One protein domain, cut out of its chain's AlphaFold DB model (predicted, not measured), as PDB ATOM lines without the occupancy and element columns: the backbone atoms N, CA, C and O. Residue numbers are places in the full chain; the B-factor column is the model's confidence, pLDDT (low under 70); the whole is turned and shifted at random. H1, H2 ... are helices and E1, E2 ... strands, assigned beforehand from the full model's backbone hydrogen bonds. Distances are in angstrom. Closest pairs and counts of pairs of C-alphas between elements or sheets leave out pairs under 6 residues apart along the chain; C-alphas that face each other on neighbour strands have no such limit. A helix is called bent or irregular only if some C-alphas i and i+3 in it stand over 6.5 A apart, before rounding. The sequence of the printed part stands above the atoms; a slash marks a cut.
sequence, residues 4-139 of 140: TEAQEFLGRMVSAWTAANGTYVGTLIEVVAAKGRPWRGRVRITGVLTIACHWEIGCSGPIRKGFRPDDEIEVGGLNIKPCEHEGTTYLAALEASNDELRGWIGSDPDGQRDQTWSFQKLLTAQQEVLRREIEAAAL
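Overview. This is residues 4 to 139 of the 140 residues of an uncharacterized protein of Burkholderiaceae bacterium (UniProt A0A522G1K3). A strongly twisted five-stranded sheet folds back on itself at one end of the domain, and a helical hairpin, H2 and H3, makes the other end. The short H1 is on one face of the sheet, and H2 begins on the opposite face, near E3. The 136 printed residues hold H1 E1 E2 E3 E4 E5 H2 H3, in that order; the sheet runs E4 E3 E2 E1 E5, antiparallel, in a mixed class of helices and strands. The whole is only just compact, close to loose, with a radius of gyration of the C-alphas of 16.9 A and spans of 53 by 37 by 28 A.

Arrangement. Start at E3, residues 40 to 50, antiparallel to E2, residues 23 to 32: N 44 and O 27 are 2.9 A apart. E4, residues 72 to 76, is the antiparallel neighbour of E3, with N 43 and O 73 at 2.8 A, within hydrogen-bond range. E1, residues 13 to 17, is the antiparallel neighbour of E2, with N 16 and O 24 at 2.8 A, and E5, residues 80 to 82, is the antiparallel neighbour of E1, with N 15 and O 81 at 2.8 A. E1 to E4 form a meander, each strand the antiparallel neighbour of the one before. In this folded sheet, bent back into two leaves, E4 E3 face E1 E5 with E2 as the hinge; E2 bends by 88 degrees at residue 27. H1, residues 4 to 8, is on the sheet at a height of 8.3 A. H2, residues 90 to 106, is on the opposite face; C-alphas 48 and 90 are its closest to E3, 5.9 A. H3, residues 116 to 137, touches H2, closest at C-alphas 98 and 123, 6.0 A, at a shallow tilt of 29 degrees, opposite ways. In H1, H2 and H3 every O i to N i+4 pair is within hydrogen-bond range.

Along the chain. Find C-alpha 40 at (160.419, 296.602, 301.048); E3 runs 20.8 A from there, and E2 spans 20.2 A. H2 spans 24.3 A. H3 runs 31.4 A to C-alpha 137 at (168.060, 324.356, 316.321).

Size, cuts and confidence. C-alphas 35 and 110, the farthest apart, are 55.0 A from each other. The printed part has no cut; the link E3 to E4 is long, 21 residues. Look for pLDDT under 70 at residues 56 to 62 and residue 114.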
ATOM      1  N   THR A   4     150.456 292.777 298.821       95.81
ATOM      2  CA  THR A   4     149.215 293.222 298.171       95.81
ATOM      3  C   THR A   4     148.528 294.288 299.017       95.81
ATOM      4  O   THR A   4     148.251 295.371 298.518       95.81
ATOM      5  N   GLU A   5     148.381 294.036 300.318       96.19
ATOM      6  CA  GLU A   5     147.879 295.024 301.283       96.19
ATOM      7  C   GLU A   5     148.726 296.304 301.261       96.19
ATOM      8  O   GLU A   5     148.194 297.408 301.259       96.19
ATOM      9  N   ALA A   6     150.055 296.179 301.190       96.75
ATOM     10  CA  ALA A   6     150.941 297.339 301.138       96.75
ATOM     11  C   ALA A   6     150.693 298.225 299.908       96.75
ATOM     12  O   ALA A   6     150.793 299.446 300.003       96.75
ATOM     13  N   GLN A   7     150.346 297.636 298.758       97.06
ATOM     14  CA  GLN A   7     150.013 298.405 297.556       97.06
ATOM     15  C   GLN A   7     148.743 299.245 297.746       97.06
ATOM     16  O   GLN A   7     148.691 300.372 297.262       97.06
ATOM     17  N   GLU A   8     147.760 298.749 298.500       97.38
ATOM     18  CA  GLU A   8     146.537 299.494 298.843       97.38
ATOM     19  C   GLU A   8     146.793 300.638 299.841       97.38
ATOM     20  O   GLU A   8     145.993 301.570 299.951       97.38
ATOM     21  N   PHE A   9     147.921 300.581 300.554       97.12
ATOM     22  CA  PHE A   9     148.364 301.588 301.517       97.12
ATOM     23  C   PHE A   9     149.326 302.631 300.932       97.12
ATOM     24  O   PHE A   9     149.799 303.494 301.671       97.12
ATOM     25  N   LEU A  10     149.597 302.612 299.624       98.00
ATOM     26  CA  LEU A  10     150.354 303.687 298.977       98.00
ATOM     27  C   LEU A  10     149.658 305.042 299.174       98.00
ATOM     28  O   LEU A  10     148.454 305.183 298.961       98.00
ATOM     29  N   GLY A  11     150.426 306.038 299.614       97.88
ATOM     30  CA  GLY A  11     149.925 307.359 299.992       97.88
ATOM     31  C   GLY A  11     149.220 307.407 301.353       97.88
ATOM     32  O   GLY A  11     148.763 308.476 301.750       97.88
ATOM     33  N   ARG A  12     149.134 306.289 302.088       97.75
ATOM     34  CA  ARG A  12     148.496 306.213 303.411       97.75
ATOM     35  C   ARG A  12     149.519 306.139 304.539       97.75
ATOM     36  O   ARG A  12     150.694 305.830 304.328       97.75
ATOM     37  N   MET A  13     149.035 306.424 305.744       98.06
ATOM     38  CA  MET A  13     149.829 306.383 306.963       98.06
ATOM     39  C   MET A  13     150.143 304.945 307.385       98.06
ATOM     40  O   MET A  13     149.282 304.061 307.393       98.06
ATOM     41  N   VAL A  14     151.402 304.723 307.741       98.25
ATOM     42  CA  VAL A  14     151.939 303.451 308.214       98.25
ATOM     43  C   VAL A  14     152.916 303.696 309.358       98.25
ATOM     44  O   VAL A  14     153.563 304.739 309.433       98.25
ATOM     45  N   SER A  15     153.066 302.703 310.227       97.88
ATOM     46  CA  SER A  15     154.180 302.636 311.166       97.88
ATOM     47  C   SER A  15     155.320 301.828 310.549       97.88
ATOM     48  O   SER A  15     155.069 300.766 309.969       97.88
ATOM     49  N   ALA A  16     156.552 302.293 310.724       96.94
ATOM     50  CA  ALA A  16     157.775 301.657 310.263       96.94
ATOM     51  C   ALA A  16     158.708 301.381 311.449       96.94
ATOM     52  O   ALA A  16     159.224 302.304 312.083       96.94
ATOM     53  N   TRP A  17     158.942 300.102 311.737       94.62
ATOM     54  CA  TRP A  17     159.945 299.682 312.714       94.62
ATOM     55  C   TRP A  17     161.324 299.556 312.057       94.62
ATOM     56  O   TRP A  17     161.474 299.075 310.929       94.62
ATOM     57  N   THR A  18     162.357 299.984 312.771       86.62
ATOM     58  CA  THR A  18     163.741 299.978 312.287       86.62
ATOM     59  C   THR A  18     164.596 299.060 313.144       86.62
ATOM     60  O   THR A  18     164.355 298.911 314.337       86.62
ATOM     61  N   ALA A  19     165.651 298.489 312.556       75.38
ATOM     62  CA  ALA A  19     166.558 297.583 313.267       75.38
ATOM     63  C   ALA A  19     167.265 298.231 314.476       75.38
ATOM     64  O   ALA A  19     167.772 297.523 315.332       75.38
ATOM     65  N   ALA A  20     167.274 299.564 314.574       75.56
ATOM     66  CA  ALA A  20     167.777 300.298 315.733       75.56
ATOM     67  C   ALA A  20     166.722 300.470 316.848       75.56
ATOM     68  O   ALA A  20     166.839 301.386 317.656       75.56
ATOM     69  N   ASN A  21     165.677 299.637 316.881       79.12
ATOM     70  CA  ASN A  21     164.565 299.673 317.842       79.12
ATOM     71  C   ASN A  21     163.729 300.967 317.847       79.12
ATOM     72  O   ASN A  21     162.947 301.183 318.765       79.12
ATOM     73  N   GLY A  22     163.855 301.813 316.822       89.12
ATOM     74  CA  GLY A  22     162.986 302.979 316.657       89.12
ATOM     75  C   GLY A  22     161.717 302.617 315.895       89.12
ATOM     76  O   GLY A  22     161.792 301.888 314.897       89.12
ATOM     77  N   THR A  23     160.583 303.166 316.331       94.62
ATOM     78  CA  THR A  23     159.289 303.057 315.648       94.62
ATOM     79  C   THR A  23     158.852 304.434 315.178       94.62
ATOM     80  O   THR A  23     158.697 305.363 315.974       94.62
ATOM     81  N   TYR A  24     158.628 304.555 313.877       96.56
ATOM     82  CA  TYR A  24     158.291 305.809 313.216       96.56
ATOM     83  C   TYR A  24     156.920 305.709 312.567       96.56
ATOM     84  O   TYR A  24     156.457 304.610 312.261       96.56
ATOM     85  N   VAL A  25     156.292 306.853 312.333       97.56
ATOM     86  CA  VAL A  25     155.067 306.979 311.543       97.56
ATOM     87  C   VAL A  25     155.385 307.793 310.306       97.56
ATOM     88  O   VAL A  25     156.196 308.718 310.347       97.56
ATOM     89  N   GLY A  26     154.778 307.417 309.190       97.75
ATOM     90  CA  GLY A  26     154.994 308.098 307.931       97.75
ATOM     91  C   GLY A  26     154.026 307.666 306.849       97.75
ATOM     92  O   GLY A  26     153.181 306.794 307.045       97.75
ATOM     93  N   THR A  27     154.171 308.271 305.680       98.31
ATOM     94  CA  THR A  27     153.416 307.908 304.485       98.31
ATOM     95  C   THR A  27     154.181 306.851 303.700       98.31
ATOM     96  O   THR A  27     155.351 307.050 303.367       98.31
ATOM     97  N   LEU A  28     153.535 305.731 303.365       98.44
ATOM     98  CA  LEU A  28     154.112 304.741 302.456       98.44
ATOM     99  C   LEU A  28     154.106 305.309 301.033       98.44
ATOM    100  O   LEU A  28     153.047 305.453 300.426       98.44
ATOM    101  N   ILE A  29     155.279 305.640 300.498       98.38
ATOM    102  CA  ILE A  29     155.408 306.297 299.188       98.38
ATOM    103  C   ILE A  29     155.761 305.321 298.062       98.38
ATOM    104  O   ILE A  29     155.449 305.589 296.907       98.38
ATOM    105  N   GLU A  30     156.373 304.177 298.379       98.25
ATOM    106  CA  GLU A  30     156.757 303.177 297.378       98.25
ATOM    107  C   GLU A  30     156.742 301.759 297.963       98.25
ATOM    108  O   GLU A  30     157.136 301.549 299.111       98.25
ATOM    109  N   VAL A  31     156.348 300.768 297.156       97.88
ATOM    110  CA  VAL A  31     156.496 299.335 297.460       97.88
ATOM    111  C   VAL A  31     157.492 298.725 296.475       97.88
ATOM    112  O   VAL A  31     157.173 298.480 295.312       97.88
ATOM    113  N   VAL A  32     158.700 298.435 296.954       96.25
ATOM    114  CA  VAL A  32     159.799 297.865 296.171       96.25
ATOM    115  C   VAL A  32     159.758 296.342 296.274       96.25
ATOM    116  O   VAL A  32     159.922 295.762 297.350       96.25
ATOM    117  N   ALA A  33     159.560 295.659 295.146       94.44
ATOM    118  CA  ALA A  33     159.502 294.200 295.104       94.44
ATOM    119  C   ALA A  33     160.314 293.636 293.933       94.44
ATOM    120  O   ALA A  33     159.828 293.553 292.805       94.44
ATOM    121  N   ALA A  34     161.541 293.200 294.219       92.56
ATOM    122  CA  ALA A  34     162.390 292.496 293.263       92.56
ATOM    123  C   ALA A  34     162.118 290.981 293.289       92.56
ATOM    124  O   ALA A  34     161.883 290.394 294.349       92.56
ATOM    125  N   LYS A  35     162.182 290.325 292.123       93.19
ATOM    126  CA  LYS A  35     161.994 288.869 292.008       93.19
ATOM    127  C   LYS A  35     162.991 288.130 292.914       93.19
ATOM    128  O   LYS A  35     164.192 288.365 292.832       93.19
ATOM    129  N   GLY A  36     162.483 287.235 293.764       93.81
ATOM    130  CA  GLY A  36     163.299 286.418 294.671       93.81
ATOM    131  C   GLY A  36     163.794 287.129 295.937       93.81
ATOM    132  O   GLY A  36     164.578 286.541 296.676       93.81
ATOM    133  N   ARG A  37     163.357 288.365 296.214       94.12
ATOM    134  CA  ARG A  37     163.680 289.084 297.456       94.12
ATOM    135  C   ARG A  37     162.408 289.426 298.239       94.12
ATOM    136  O   ARG A  37     161.372 289.669 297.616       94.12
ATOM    137  N   PRO A  38     162.465 289.479 299.584       95.31
ATOM    138  CA  PRO A  38     161.390 290.064 300.375       95.31
ATOM    139  C   PRO A  38     161.106 291.492 299.911       95.31
ATOM    140  O   PRO A  38     162.029 292.236 299.569       95.31
ATOM    141  N   TRP A  39     159.832 291.872 299.894       96.81
ATOM    142  CA  TRP A  39     159.445 293.225 299.521       96.81
ATOM    143  C   TRP A  39     159.847 294.228 300.611       96.81
ATOM    144  O   TRP A  39     159.990 293.884 301.792       96.81
ATOM    145  N   ARG A  40     160.045 295.473 300.196       97.50
ATOM    146  CA  ARG A  40     160.419 296.602 301.048       97.50
ATOM    147  C   ARG A  40     159.488 297.767 300.754       97.50
ATOM    148  O   ARG A  40     158.944 297.854 299.655       97.50
ATOM    149  N   GLY A  41     159.287 298.639 301.728       97.69
ATOM    150  CA  GLY A  41     158.549 299.879 301.524       97.69
ATOM    151  C   GLY A  41     159.450 301.076 301.757       97.69
ATOM    152  O   GLY A  41     160.251 301.067 302.698       97.69
ATOM    153  N   ARG A  42     159.313 302.091 300.904       98.06
ATOM    154  CA  ARG A  42     159.869 303.416 301.162       98.06
ATOM    155  C   ARG A  42     158.813 304.245 301.875       98.06
ATOM    156  O   ARG A  42     157.688 304.361 301.390       98.06
ATOM    157  N   VAL A  43     159.167 304.783 303.032       98.12
ATOM    158  CA  VAL A  43     158.271 305.538 303.905       98.12
ATOM    159  C   VAL A  43     158.867 306.921 304.113       98.12
ATOM    160  O   VAL A  43     160.026 307.024 304.511       98.12
ATOM    161  N   ARG A  44     158.079 307.966 303.858       98.06
ATOM    162  CA  ARG A  44     158.421 309.333 304.257       98.06
ATOM    163  C   ARG A  44     157.933 309.555 305.677       98.06
ATOM    164  O   ARG A  44     156.730 309.475 305.920       98.06
ATOM    165  N   ILE A  45     158.853 309.780 306.600       97.31
ATOM    166  CA  ILE A  45     158.547 309.942 308.016       97.31
ATOM    167  C   ILE A  45     157.771 311.239 308.230       97.31
ATOM    168  O   ILE A  45     158.122 312.284 307.701       97.31
ATOM    169  N   THR A  46     156.713 311.167 309.023       97.06
ATOM    170  CA  THR A  46     155.934 312.328 309.474       97.06
ATOM    171  C   THR A  46     156.028 312.510 310.983       97.06
ATOM    172  O   THR A  46     155.812 313.609 311.483       97.06
ATOM    173  N   GLY A  47     156.407 311.462 311.722       96.06
ATOM    174  CA  GLY A  47     156.592 311.542 313.162       96.06
ATOM    175  C   GLY A  47     157.270 310.318 313.766       96.06
ATOM    176  O   GLY A  47     157.565 309.320 313.105       96.06
ATOM    177  N   VAL A  48     157.512 310.407 315.066       95.19
ATOM    178  CA  VAL A  48     158.200 309.398 315.871       95.19
ATOM    179  C   VAL A  48     157.230 308.877 316.925       95.19
ATOM    180  O   VAL A  48     156.607 309.668 317.626       95.19
ATOM    181  N   LEU A  49     157.096 307.554 317.040       93.75
ATOM    182  CA  LEU A  49     156.363 306.913 318.144       93.75
ATOM    183  C   LEU A  49     157.319 306.480 319.252       93.75
ATOM    184  O   LEU A  49     157.033 306.633 320.432       93.75
ATOM    185  N   THR A  50     158.471 305.936 318.865       91.38
ATOM    186  CA  THR A  50     159.519 305.505 319.787       91.38
ATOM    187  C   THR A  50     160.861 305.831 319.166       91.38
ATOM    188  O   THR A  50     161.127 305.456 318.021       91.38
ATOM    189  N   ILE A  51     161.713 306.532 319.908       89.56
ATOM    190  CA  ILE A  51     163.048 306.876 319.426       89.56
ATOM    191  C   ILE A  51     163.891 305.620 319.186       89.56
ATOM    192  O   ILE A  51     163.744 304.606 319.867       89.56
ATOM    193  N   ALA A  52     164.794 305.690 318.207       86.38
ATOM    194  CA  ALA A  52     165.814 304.661 318.055       86.38
ATOM    195  C   ALA A  52     166.675 304.570 319.317       86.38
ATOM    196  O   ALA A  52     166.977 305.579 319.950       86.38
ATOM    197  N   CYS A  53     167.113 303.359 319.643       82.31
ATOM    198  CA  CYS A  53     168.033 303.134 320.736       82.31
ATOM    199  C   CYS A  53     169.403 303.732 320.390       82.31
ATOM    200  O   CYS A  53     170.103 303.270 319.484       82.31
ATOM    201  N   HIS A  54     169.785 304.772 321.128       78.06
ATOM    202  CA  HIS A  54     171.074 305.454 320.997       78.06
ATOM    203  C   HIS A  54     172.249 304.637 321.530       78.06
ATOM    204  O   HIS A  54     173.394 304.921 321.178       78.06
ATOM    205  N   TRP A  55     171.960 303.625 322.355       70.38
ATOM    206  CA  TRP A  55     172.938 302.765 323.006       70.38
ATOM    207  C   TRP A  55     172.512 301.293 322.949       70.38
ATOM    208  O   TRP A  55     171.715 300.825 323.759       70.38
ATOM    209  N   GLU A  56     173.049 300.533 321.998       63.25
ATOM    210  CA  GLU A  56     172.811 299.088 321.917       63.25
ATOM    211  C   GLU A  56     173.765 298.355 322.882       63.25
ATOM    212  O   GLU A  56     174.975 298.598 322.864       63.25
ATOM    213  N   ILE A  57     173.242 297.465 323.739       50.44
ATOM    214  CA  ILE A  57     174.067 296.656 324.654       50.44
ATOM    215  C   ILE A  57     175.105 295.881 323.824       50.44
ATOM    216  O   ILE A  57     174.749 295.084 322.962       50.44
ATOM    217  N   GLY A  58     176.394 296.130 324.080       50.97
ATOM    218  CA  GLY A  58     177.513 295.474 323.388       50.97
ATOM    219  C   GLY A  58     178.110 296.241 322.202       50.97
ATOM    220  O   GLY A  58     179.087 295.772 321.624       50.97
ATOM    221  N   CYS A  59     177.597 297.424 321.849       50.00
ATOM    222  CA  CYS A  59     178.162 298.251 320.781       50.00
ATOM    223  C   CYS A  59     178.956 299.442 321.343       50.00
ATOM    224  O   CYS A  59     178.391 300.368 321.912       50.00
ATOM    225  N   SER A  60     180.269 299.469 321.099       54.19
ATOM    226  CA  SER A  60     181.155 300.640 321.267       54.19
ATOM    227  C   SER A  60     181.049 301.647 320.106       54.19
ATOM    228  O   SER A  60     181.956 302.444 319.872       54.19
ATOM    229  N   GLY A  61     179.965 301.571 319.331       61.31
ATOM    230  CA  GLY A  61     179.764 302.361 318.122       61.31
ATOM    231  C   GLY A  61     179.340 303.808 318.400       61.31
ATOM    232  O   GLY A  61     178.983 304.154 319.526       61.31
ATOM    233  N   PRO A  62     179.353 304.668 317.367       65.69
ATOM    234  CA  PRO A  62     178.864 306.033 317.486       65.69
ATOM    235  C   PRO A  62     177.377 306.048 317.861       65.69
ATOM    236  O   PRO A  62     176.601 305.219 317.380       65.69
ATOM    237  N   ILE A  63     176.988 307.027 318.684       70.00
ATOM    238  CA  ILE A  63     175.590 307.288 319.043       70.00
ATOM    239  C   ILE A  63     174.763 307.407 317.755       70.00
ATOM    240  O   ILE A  63     174.993 308.308 316.940       70.00
ATOM    241  N   ARG A  64     173.820 306.481 317.549       72.12
ATOM    242  CA  ARG A  64     172.987 306.452 316.340       72.12
ATOM    243  C   ARG A  64     171.985 307.596 316.380       72.12
ATOM    244  O   ARG A  64     171.300 307.789 317.375       72.12
ATOM    245  N   LYS A  65     171.864 308.338 315.282       76.69
ATOM    246  CA  LYS A  65     170.792 309.323 315.113       76.69
ATOM    247  C   LYS A  65     169.516 308.607 314.663       76.69
ATOM    248  O   LYS A  65     169.586 307.731 313.804       76.69
ATOM    249  N   GLY A  66     168.372 308.974 315.240       86.31
ATOM    250  CA  GLY A  66     167.069 308.537 314.731       86.31
ATOM    251  C   GLY A  66     166.674 309.289 313.459       86.31
ATOM    252  O   GLY A  66     167.392 310.199 313.032       86.31
ATOM    253  N   PHE A  67     165.541 308.911 312.870       91.25
ATOM    254  CA  PHE A  67     164.956 309.597 311.713       91.25
ATOM    255  C   PHE A  67     164.045 310.753 312.159       91.25
ATOM    256  O   PHE A  67     163.441 310.696 313.233       91.25
ATOM    257  N   ARG A  68     163.978 311.811 311.351       89.69
ATOM    258  CA  ARG A  68     163.169 313.019 311.566       89.69
ATOM    259  C   ARG A  68     161.975 313.038 310.611       89.69
ATOM    260  O   ARG A  68     161.985 312.302 309.627       89.69
ATOM    261  N   PRO A  69     160.960 313.880 310.873       91.00
ATOM    262  CA  PRO A  69     159.992 314.245 309.846       91.00
ATOM    263  C   PRO A  69     160.690 314.623 308.532       91.00
ATOM    264  O   PRO A  69     161.776 315.197 308.549       91.00
ATOM    265  N   ASP A  70     160.064 314.245 307.424       93.81
ATOM    266  CA  ASP A  70     160.517 314.372 306.036       93.81
ATOM    267  C   ASP A  70     161.659 313.442 305.594       93.81
ATOM    268  O   ASP A  70     161.864 313.287 304.386       93.81
ATOM    269  N   ASP A  71     162.333 312.734 306.509       94.44
ATOM    270  CA  ASP A  71     163.287 311.689 306.120       94.44
ATOM    271  C   ASP A  71     162.576 310.578 305.327       94.44
ATOM    272  O   ASP A  71     161.499 310.102 305.699       94.44
ATOM    273  N   GLU A  72     163.204 310.098 304.255       96.81
ATOM    274  CA  GLU A  72     162.747 308.916 303.526       96.81
ATOM    275  C   GLU A  72     163.573 307.694 303.919       96.81
ATOM    276  O   GLU A  72     164.794 307.664 303.759       96.81
ATOM    277  N   ILE A  73     162.897 306.653 304.403       95.25
ATOM    278  CA  ILE A  73     163.542 305.413 304.834       95.25
ATOM    279  C   ILE A  73     163.036 304.219 304.041       95.25
ATOM    280  O   ILE A  73     161.868 304.149 303.666       95.25
ATOM    281  N   GLU A  74     163.908 303.237 303.830       96.31
ATOM    282  CA  GLU A  74     163.540 301.967 303.212       96.31
ATOM    283  C   GLU A  74     163.589 300.832 304.237       96.31
ATOM    284  O   GLU A  74     164.661 300.412 304.688       96.31
ATOM    285  N   VAL A  75     162.426 300.276 304.567       95.56
ATOM    286  CA  VAL A  75     162.286 299.218 305.576       95.56
ATOM    287  C   VAL A  75     161.733 297.932 304.967       95.56
ATOM    288  O   VAL A  75     160.997 297.937 303.980       95.56
ATOM    289  N   GLY A  76     162.117 296.793 305.550       96.38
ATOM    290  CA  GLY A  76     161.581 295.495 305.147       96.38
ATOM    291  C   GLY A  76     160.076 295.430 305.393       96.38
ATOM    292  O   GLY A  76     159.598 295.925 306.409       96.38
ATOM    293  N   GLY A  77     159.330 294.791 304.493       96.31
ATOM    294  CA  GLY A  77     157.867 294.782 304.541       96.31
ATOM    295  C   GLY A  77     157.246 294.231 305.830       96.31
ATOM    296  O   GLY A  77     156.170 294.664 306.236       96.31
ATOM    297  N   LEU A  78     157.949 293.329 306.527       95.75
ATOM    298  CA  LEU A  78     157.539 292.811 307.842       95.75
ATOM    299  C   LEU A  78     157.512 293.890 308.936       95.75
ATOM    300  O   LEU A  78     156.792 293.750 309.922       95.75
ATOM    301  N   ASN A  79     158.267 294.968 308.740       96.94
ATOM    302  CA  ASN A  79     158.391 296.068 309.685       96.94
ATOM    303  C   ASN A  79     157.415 297.211 309.389       96.94
ATOM    304  O   ASN A  79     157.458 298.229 310.076       96.94
ATOM    305  N   ILE A  80     156.559 297.057 308.376       97.44
ATOM    306  CA  ILE A  80     155.548 298.044 308.013       97.44
ATOM    307  C   ILE A  80     154.184 297.519 308.456       97.44
ATOM    308  O   ILE A  80     153.789 296.384 308.149       97.44
ATOM    309  N   LYS A  81     153.435 298.361 309.167       97.69
ATOM    310  CA  LYS A  81     152.053 298.079 309.580       97.69
ATOM    311  C   LYS A  81     151.159 299.296 309.320       97.69
ATOM    312  O   LYS A  81     151.671 300.413 309.372       97.69
ATOM    313  N   PRO A  82     149.857 299.104 309.044       97.56
ATOM    314  CA  PRO A  82     148.889 300.197 309.085       97.56
ATOM    315  C   PRO A  82     148.984 300.942 310.415       97.56
ATOM    316  O   PRO A  82     149.235 300.318 311.449       97.56
ATOM    317  N   CYS A  83     148.803 302.256 310.390       96.44
ATOM    318  CA  CYS A  83     148.815 303.068 311.596       96.44
ATOM    319  C   CYS A  83     147.740 304.146 311.509       96.44
ATOM    320  O   CYS A  83     147.552 304.748 310.455       96.44
ATOM    321  N   GLU A  84     147.060 304.373 312.628       94.56
ATOM    322  CA  GLU A  84     146.028 305.405 312.794       94.56
ATOM    323  C   GLU A  84     146.474 306.507 313.762       94.56
ATOM    324  O   GLU A  84     145.809 307.529 313.894       94.56
ATOM    325  N   HIS A  85     147.612 306.311 314.431       93.81
ATOM    326  CA  HIS A  85     148.148 307.253 315.398       93.81
ATOM    327  C   HIS A  85     149.173 308.161 314.738       93.81
ATOM    328  O   HIS A  85     150.111 307.692 314.091       93.81
ATOM    329  N   GLU A  86     149.017 309.460 314.953       93.88
ATOM    330  CA  GLU A  86     150.055 310.418 314.612       93.88
ATOM    331  C   GLU A  86     151.262 310.230 315.540       93.88
ATOM    332  O   GLU A  86     151.128 309.906 316.724       93.88
ATOM    333  N   GLY A  87     152.459 310.394 314.980       93.19
ATOM    334  CA  GLY A  87     153.681 310.465 315.771       93.19
ATOM    335  C   GLY A  87     153.865 311.849 316.392       93.19
ATOM    336  O   GLY A  87     153.123 312.784 316.112       93.19
ATOM    337  N   THR A  88     154.909 311.994 317.201       94.94
ATOM    338  CA  THR A  88     155.364 313.298 317.696       94.94
ATOM    339  C   THR A  88     156.661 313.724 317.003       94.94
ATOM    340  O   THR A  88     157.207 313.004 316.158       94.94
ATOM    341  N   THR A  89     157.171 314.908 317.332       92.75
ATOM    342  CA  THR A  89     158.482 315.357 316.854       92.75
ATOM    343  C   THR A  89     159.594 314.508 317.470       92.75
ATOM    344  O   THR A  89     159.449 313.933 318.549       92.75
ATOM    345  N   TYR A  90     160.745 314.443 316.799       90.38
ATOM    346  CA  TYR A  90     161.894 313.706 317.330       90.38
ATOM    347  C   TYR A  90     162.335 314.226 318.706       90.38
ATOM    348  O   TYR A  90     162.621 313.429 319.596       90.38
ATOM    349  N   LEU A  91     162.334 315.552 318.888       91.44
ATOM    350  CA  LEU A  91     162.719 316.197 320.143       91.44
ATOM    351  C   LEU A  91     161.777 315.812 321.289       91.44
ATOM    352  O   LEU A  91     162.242 315.342 322.322       91.44
ATOM    353  N   ALA A  92     160.463 315.909 321.071       92.88
ATOM    354  CA  ALA A  92     159.472 315.550 322.081       92.88
ATOM    355  C   ALA A  92     159.526 314.054 322.440       92.88
ATOM    356  O   ALA A  92     159.430 313.689 323.610       92.88
ATOM    357  N   ALA A  93     159.735 313.173 321.452       92.75
ATOM    358  CA  ALA A  93     159.920 311.744 321.709       92.75
ATOM    359  C   ALA A  93     161.198 311.460 322.523       92.75
ATOM    360  O   ALA A  93     161.217 310.555 323.360       92.75
ATOM    361  N   LEU A  94     162.269 312.224 322.282       91.81
ATOM    362  CA  LEU A  94     163.539 312.098 322.996       91.81
ATOM    363  C   LEU A  94     163.442 312.588 324.446       91.81
ATOM    364  O   LEU A  94     163.964 311.934 325.347       91.81
ATOM    365  N   GLU A  95     162.753 313.702 324.682       93.38
ATOM    366  CA  GLU A  95     162.468 314.212 326.027       93.38
ATOM    367  C   GLU A  95     161.627 313.218 326.834       93.38
ATOM    368  O   GLU A  95     162.027 312.839 327.935       93.38
ATOM    369  N   ALA A  96     160.540 312.705 326.248       93.38
ATOM    370  CA  ALA A  96     159.689 311.711 326.897       93.38
ATOM    371  C   ALA A  96     160.460 310.430 327.271       93.38
ATOM    372  O   ALA A  96     160.298 309.912 328.375       93.38
ATOM    373  N   SER A  97     161.344 309.943 326.389       91.69
ATOM    374  CA  SER A  97     162.165 308.763 326.686       91.69
ATOM    375  C   SER A  97     163.185 309.016 327.801       91.69
ATOM    376  O   SER A  97     163.382 308.144 328.648       91.69
ATOM    377  N   ASN A  98     163.792 310.207 327.851       92.31
ATOM    378  CA  ASN A  98     164.680 310.587 328.952       92.31
ATOM    379  C   ASN A  98     163.939 310.599 330.295       92.31
ATOM    380  O   ASN A  98     164.481 310.131 331.299       92.31
ATOM    381  N   ASP A  99     162.716 311.128 330.326       93.69
ATOM    382  CA  ASP A  99     161.908 311.191 331.546       93.69
ATOM    383  C   ASP A  99     161.476 309.801 332.022       93.69
ATOM    384  O   ASP A  99     161.566 309.505 333.217       93.69
ATOM    385  N   GLU A 100     161.118 308.908 331.098       90.94
ATOM    386  CA  GLU A 100     160.856 307.503 331.410       90.94
ATOM    387  C   GLU A 100     162.093 306.822 332.021       90.94
ATOM    388  O   GLU A 100     161.999 306.194 333.080       90.94
ATOM    389  N   LEU A 101     163.275 306.994 331.414       89.50
ATOM    390  CA  LEU A 101     164.524 306.426 331.935       89.50
ATOM    391  C   LEU A 101     164.867 306.962 333.326       89.50
ATOM    392  O   LEU A 101     165.289 306.192 334.190       89.50
ATOM    393  N   ARG A 102     164.660 308.260 333.575       91.12
ATOM    394  CA  ARG A 102     164.835 308.855 334.909       91.12
ATOM    395  C   ARG A 102     163.889 308.237 335.929       91.12
ATOM    396  O   ARG A 102     164.333 307.932 337.032       91.12
ATOM    397  N   GLY A 103     162.624 308.027 335.566       90.94
ATOM    398  CA  GLY A 103     161.644 307.357 336.421       90.94
ATOM    399  C   GLY A 103     162.079 305.939 336.792       90.94
ATOM    400  O   GLY A 103     162.067 305.573 337.968       90.94
ATOM    401  N   TRP A 104     162.552 305.165 335.811       87.50
ATOM    402  CA  TRP A 104     163.083 303.819 336.040       87.50
ATOM    403  C   TRP A 104     164.303 303.813 336.958       87.50
ATOM    404  O   TRP A 104     164.311 303.070 337.939       87.50
ATOM    405  N   ILE A 105     165.300 304.654 336.677       87.69
ATOM    406  CA  ILE A 105     166.523 304.757 337.486       87.69
ATOM    407  C   ILE A 105     166.187 305.213 338.911       87.69
ATOM    408  O   ILE A 105     166.691 304.644 339.873       87.69
ATOM    409  N   GLY A 106     165.292 306.194 339.066       87.50
ATOM    410  CA  GLY A 106     164.850 306.676 340.375       87.50
ATOM    411  C   GLY A 106     164.091 305.628 341.195       87.50
ATOM    412  O   GLY A 106     164.114 305.684 342.420       87.50
ATOM    413  N   SER A 107     163.453 304.653 340.536       87.69
ATOM    414  CA  SER A 107     162.765 303.533 341.196       87.69
ATOM    415  C   SER A 107     163.698 302.420 341.699       87.69
ATOM    416  O   SER A 107     163.235 301.520 342.401       87.69
ATOM    417  N   ASP A 108     164.987 302.464 341.345       83.00
ATOM    418  CA  ASP A 108     166.031 301.533 341.794       83.00
ATOM    419  C   ASP A 108     167.314 302.301 342.176       83.00
ATOM    420  O   ASP A 108     168.338 302.204 341.492       83.00
ATOM    421  N   PRO A 109     167.271 303.105 343.255       73.19
ATOM    422  CA  PRO A 109     168.368 304.001 343.621       73.19
ATOM    423  C   PRO A 109     169.657 303.256 343.991       73.19
ATOM    424  O   PRO A 109     170.749 303.780 343.780       73.19
ATOM    425  N   ASP A 110     169.529 302.027 344.497       76.50
ATOM    426  CA  ASP A 110     170.655 301.174 344.885       76.50
ATOM    427  C   ASP A 110     171.229 300.374 343.701       76.50
ATOM    428  O   ASP A 110     172.226 299.668 343.858       76.50
ATOM    429  N   GLY A 111     170.606 300.462 342.517       75.31
ATOM    430  CA  GLY A 111     171.041 299.763 341.310       75.31
ATOM    431  C   GLY A 111     171.045 298.242 341.453       75.31
ATOM    432  O   GLY A 111     171.862 297.575 340.820       75.31
ATOM    433  N   GLN A 112     170.176 297.691 342.308       72.81
ATOM    434  CA  GLN A 112     170.139 296.254 342.582       72.81
ATOM    435  C   GLN A 112     169.585 295.458 341.399       72.81
ATOM    436  O   GLN A 112     169.789 294.246 341.321       72.81
ATOM    437  N   ARG A 113     168.884 296.112 340.465       74.31
ATOM    438  CA  ARG A 113     168.463 295.483 339.216       74.31
ATOM    439  C   ARG A 113     169.625 295.501 338.231       74.31
ATOM    440  O   ARG A 113     170.135 296.563 337.878       74.31
ATOM    441  N   ASP A 114     169.925 294.335 337.663       68.81
ATOM    442  CA  ASP A 114     170.959 294.132 336.632       68.81
ATOM    443  C   ASP A 114     170.866 295.101 335.428       68.81
ATOM    444  O   ASP A 114     171.824 295.275 334.675       68.81
ATOM    445  N   GLN A 115     169.719 295.754 335.222       75.19
ATOM    446  CA  GLN A 115     169.470 296.648 334.088       75.19
ATOM    447  C   GLN A 115     169.699 298.138 334.384       75.19
ATOM    448  O   GLN A 115     169.845 298.914 333.438       75.19
ATOM    449  N   THR A 116     169.792 298.560 335.649       81.38
ATOM    450  CA  THR A 116     169.857 299.989 336.017       81.38
ATOM    451  C   THR A 116     171.090 300.679 335.440       81.38
ATOM    452  O   THR A 116     170.993 301.774 334.882       81.38
ATOM    453  N   TRP A 117     172.236 299.998 335.438       80.38
ATOM    454  CA  TRP A 117     173.453 300.490 334.784       80.38
ATOM    455  C   TRP A 117     173.287 300.682 333.268       80.38
ATOM    456  O   TRP A 117     173.787 301.652 332.693       80.38
ATOM    457  N   SER A 118     172.555 299.783 332.603       81.69
ATOM    458  CA  SER A 118     172.286 299.894 331.163       81.69
ATOM    459  C   SER A 118     171.388 301.096 330.858       81.69
ATOM    460  O   SER A 118     171.648 301.823 329.899       81.69
ATOM    461  N   PHE A 119     170.390 301.366 331.707       85.06
ATOM    462  CA  PHE A 119     169.534 302.548 331.580       85.06
ATOM    463  C   PHE A 119     170.280 303.856 331.843       85.06
ATOM    464  O   PHE A 119     170.075 304.816 331.106       85.06
ATOM    465  N   GLN A 120     171.205 303.895 332.807       86.19
ATOM    466  CA  GLN A 120     172.056 305.071 333.036       86.19
ATOM    467  C   GLN A 120     172.912 305.411 331.807       86.19
ATOM    468  O   GLN A 120     173.032 306.579 331.423       86.19
ATOM    469  N   LYS A 121     173.478 304.393 331.148       85.19
ATOM    470  CA  LYS A 121     174.234 304.578 329.902       85.19
ATOM    471  C   LYS A 121     173.361 305.069 328.758       85.19
ATOM    472  O   LYS A 121     173.758 305.994 328.051       85.19
ATOM    473  N   LEU A 122     172.180 304.475 328.595       86.31
ATOM    474  CA  LEU A 122     171.224 304.900 327.579       86.31
ATOM    475  C   LEU A 122     170.780 306.351 327.805       86.31
ATOM    476  O   LEU A 122     170.826 307.137 326.862       86.31
ATOM    477  N   LEU A 123     170.452 306.725 329.046       89.75
ATOM    478  CA  LEU A 123     170.081 308.091 329.420       89.75
ATOM    479  C   LEU A 123     171.205 309.078 329.088       89.75
ATOM    480  O   LEU A 123     170.963 310.099 328.453       89.75
ATOM    481  N   THR A 124     172.451 308.747 329.436       89.19
ATOM    482  CA  THR A 124     173.612 309.595 329.119       89.19
ATOM    483  C   THR A 124     173.746 309.821 327.608       89.19
ATOM    484  O   THR A 124     173.945 310.950 327.158       89.19
ATOM    485  N   ALA A 125     173.598 308.762 326.805       88.06
ATOM    486  CA  ALA A 125     173.655 308.864 325.349       88.06
ATOM    487  C   ALA A 125     172.498 309.702 324.777       88.06
ATOM    488  O   ALA A 125     172.723 310.541 323.904       88.06
ATOM    489  N   GLN A 126     171.275 309.513 325.282       90.25
ATOM    490  CA  GLN A 126     170.096 310.275 324.861       90.25
ATOM    491  C   GLN A 126     170.199 311.760 325.227       90.25
ATOM    492  O   GLN A 126     169.850 312.612 324.411       90.25
ATOM    493  N   GLN A 127     170.732 312.092 326.405       90.75
ATOM    494  CA  GLN A 127     170.970 313.478 326.815       90.75
ATOM    495  C   GLN A 127     171.995 314.182 325.920       90.75
ATOM    496  O   GLN A 127     171.806 315.346 325.574       90.75
ATOM    497  N   GLU A 128     173.050 313.482 325.491       90.56
ATOM    498  CA  GLU A 128     174.021 314.041 324.546       90.56
ATOM    499  C   GLU A 128     173.401 314.289 323.162       90.56
ATOM    500  O   GLU A 128     173.713 315.291 322.519       90.56
ATOM    501  N   VAL A 129     172.488 313.426 322.698       89.19
ATOM    502  CA  VAL A 129     171.722 313.708 321.472       89.19
ATOM    503  C   VAL A 129     170.807 314.906 321.661       89.19
ATOM    504  O   VAL A 129     170.809 315.791 320.811       89.19
ATOM    505  N   LEU A 130     170.079 314.967 322.776       90.25
ATOM    506  CA  LEU A 130     169.159 316.061 323.072       90.25
ATOM    507  C   LEU A 130     169.887 317.409 323.052       90.25
ATOM    508  O   LEU A 130     169.444 318.339 322.384       90.25
ATOM    509  N   ARG A 131     171.056 317.482 323.700       91.75
ATOM    510  CA  ARG A 131     171.920 318.669 323.684       91.75
ATOM    511  C   ARG A 131     172.267 319.100 322.256       91.75
ATOM    512  O   ARG A 131     172.109 320.269 321.921       91.75
ATOM    513  N   ARG A 132     172.698 318.161 321.404       90.19
ATOM    514  CA  ARG A 132     173.070 318.446 320.006       90.19
ATOM    515  C   ARG A 132     171.894 318.922 319.157       90.19
ATOM    516  O   ARG A 132     172.093 319.774 318.301       90.19
ATOM    517  N   GLU A 133     170.703 318.360 319.356       89.25
ATOM    518  CA  GLU A 133     169.499 318.767 318.615       89.25
ATOM    519  C   GLU A 133     169.072 320.193 319.005       89.25
ATOM    520  O   GLU A 133     168.769 320.999 318.128       89.25
ATOM    521  N   ILE A 134     169.138 320.542 320.296       89.69
ATOM    522  CA  ILE A 134     168.861 321.906 320.780       89.69
ATOM    523  C   ILE A 134     169.886 322.904 320.223       89.69
ATOM    524  O   ILE A 134     169.508 323.963 319.727       89.69
ATOM    525  N   GLU A 135     171.178 322.568 320.268       91.50
ATOM    526  CA  GLU A 135     172.244 323.420 319.723       91.50
ATOM    527  C   GLU A 135     172.097 323.633 318.215       91.50
ATOM    528  O   GLU A 135     172.259 324.753 317.739       91.50
ATOM    529  N   ALA A 136     171.751 322.583 317.465       86.81
ATOM    530  CA  ALA A 136     171.519 322.681 316.028       86.81
ATOM    531  C   ALA A 136     170.309 323.568 315.694       86.81
ATOM    532  O   ALA A 136     170.367 324.320 314.727       86.81
ATOM    533  N   ALA A 137     169.242 323.512 316.496       84.12
ATOM    534  CA  ALA A 137     168.060 324.356 316.321       84.12
ATOM    535  C   ALA A 137     168.294 325.831 316.703       84.12
ATOM    536  O   ALA A 137     167.542 326.700 316.273       84.12
ATOM    537  N   ALA A 138     169.318 326.118 317.515       83.75
ATOM    538  CA  ALA A 138     169.677 327.471 317.939       83.75
ATOM    539  C   ALA A 138     170.623 328.196 316.962       83.75
ATOM    540  O   ALA A 138     170.892 329.387 317.148       83.75
ATOM    541  N   LEU A 139     171.152 327.501 315.950       75.44
ATOM    542  CA  LEU A 139     171.997 328.102 314.922       75.44
ATOM    543  C   LEU A 139     171.118 328.766 313.839       75.44
ATOM    544  O   LEU A 139     170.199 328.113 313.344       75.44
TER     545      LEU A 139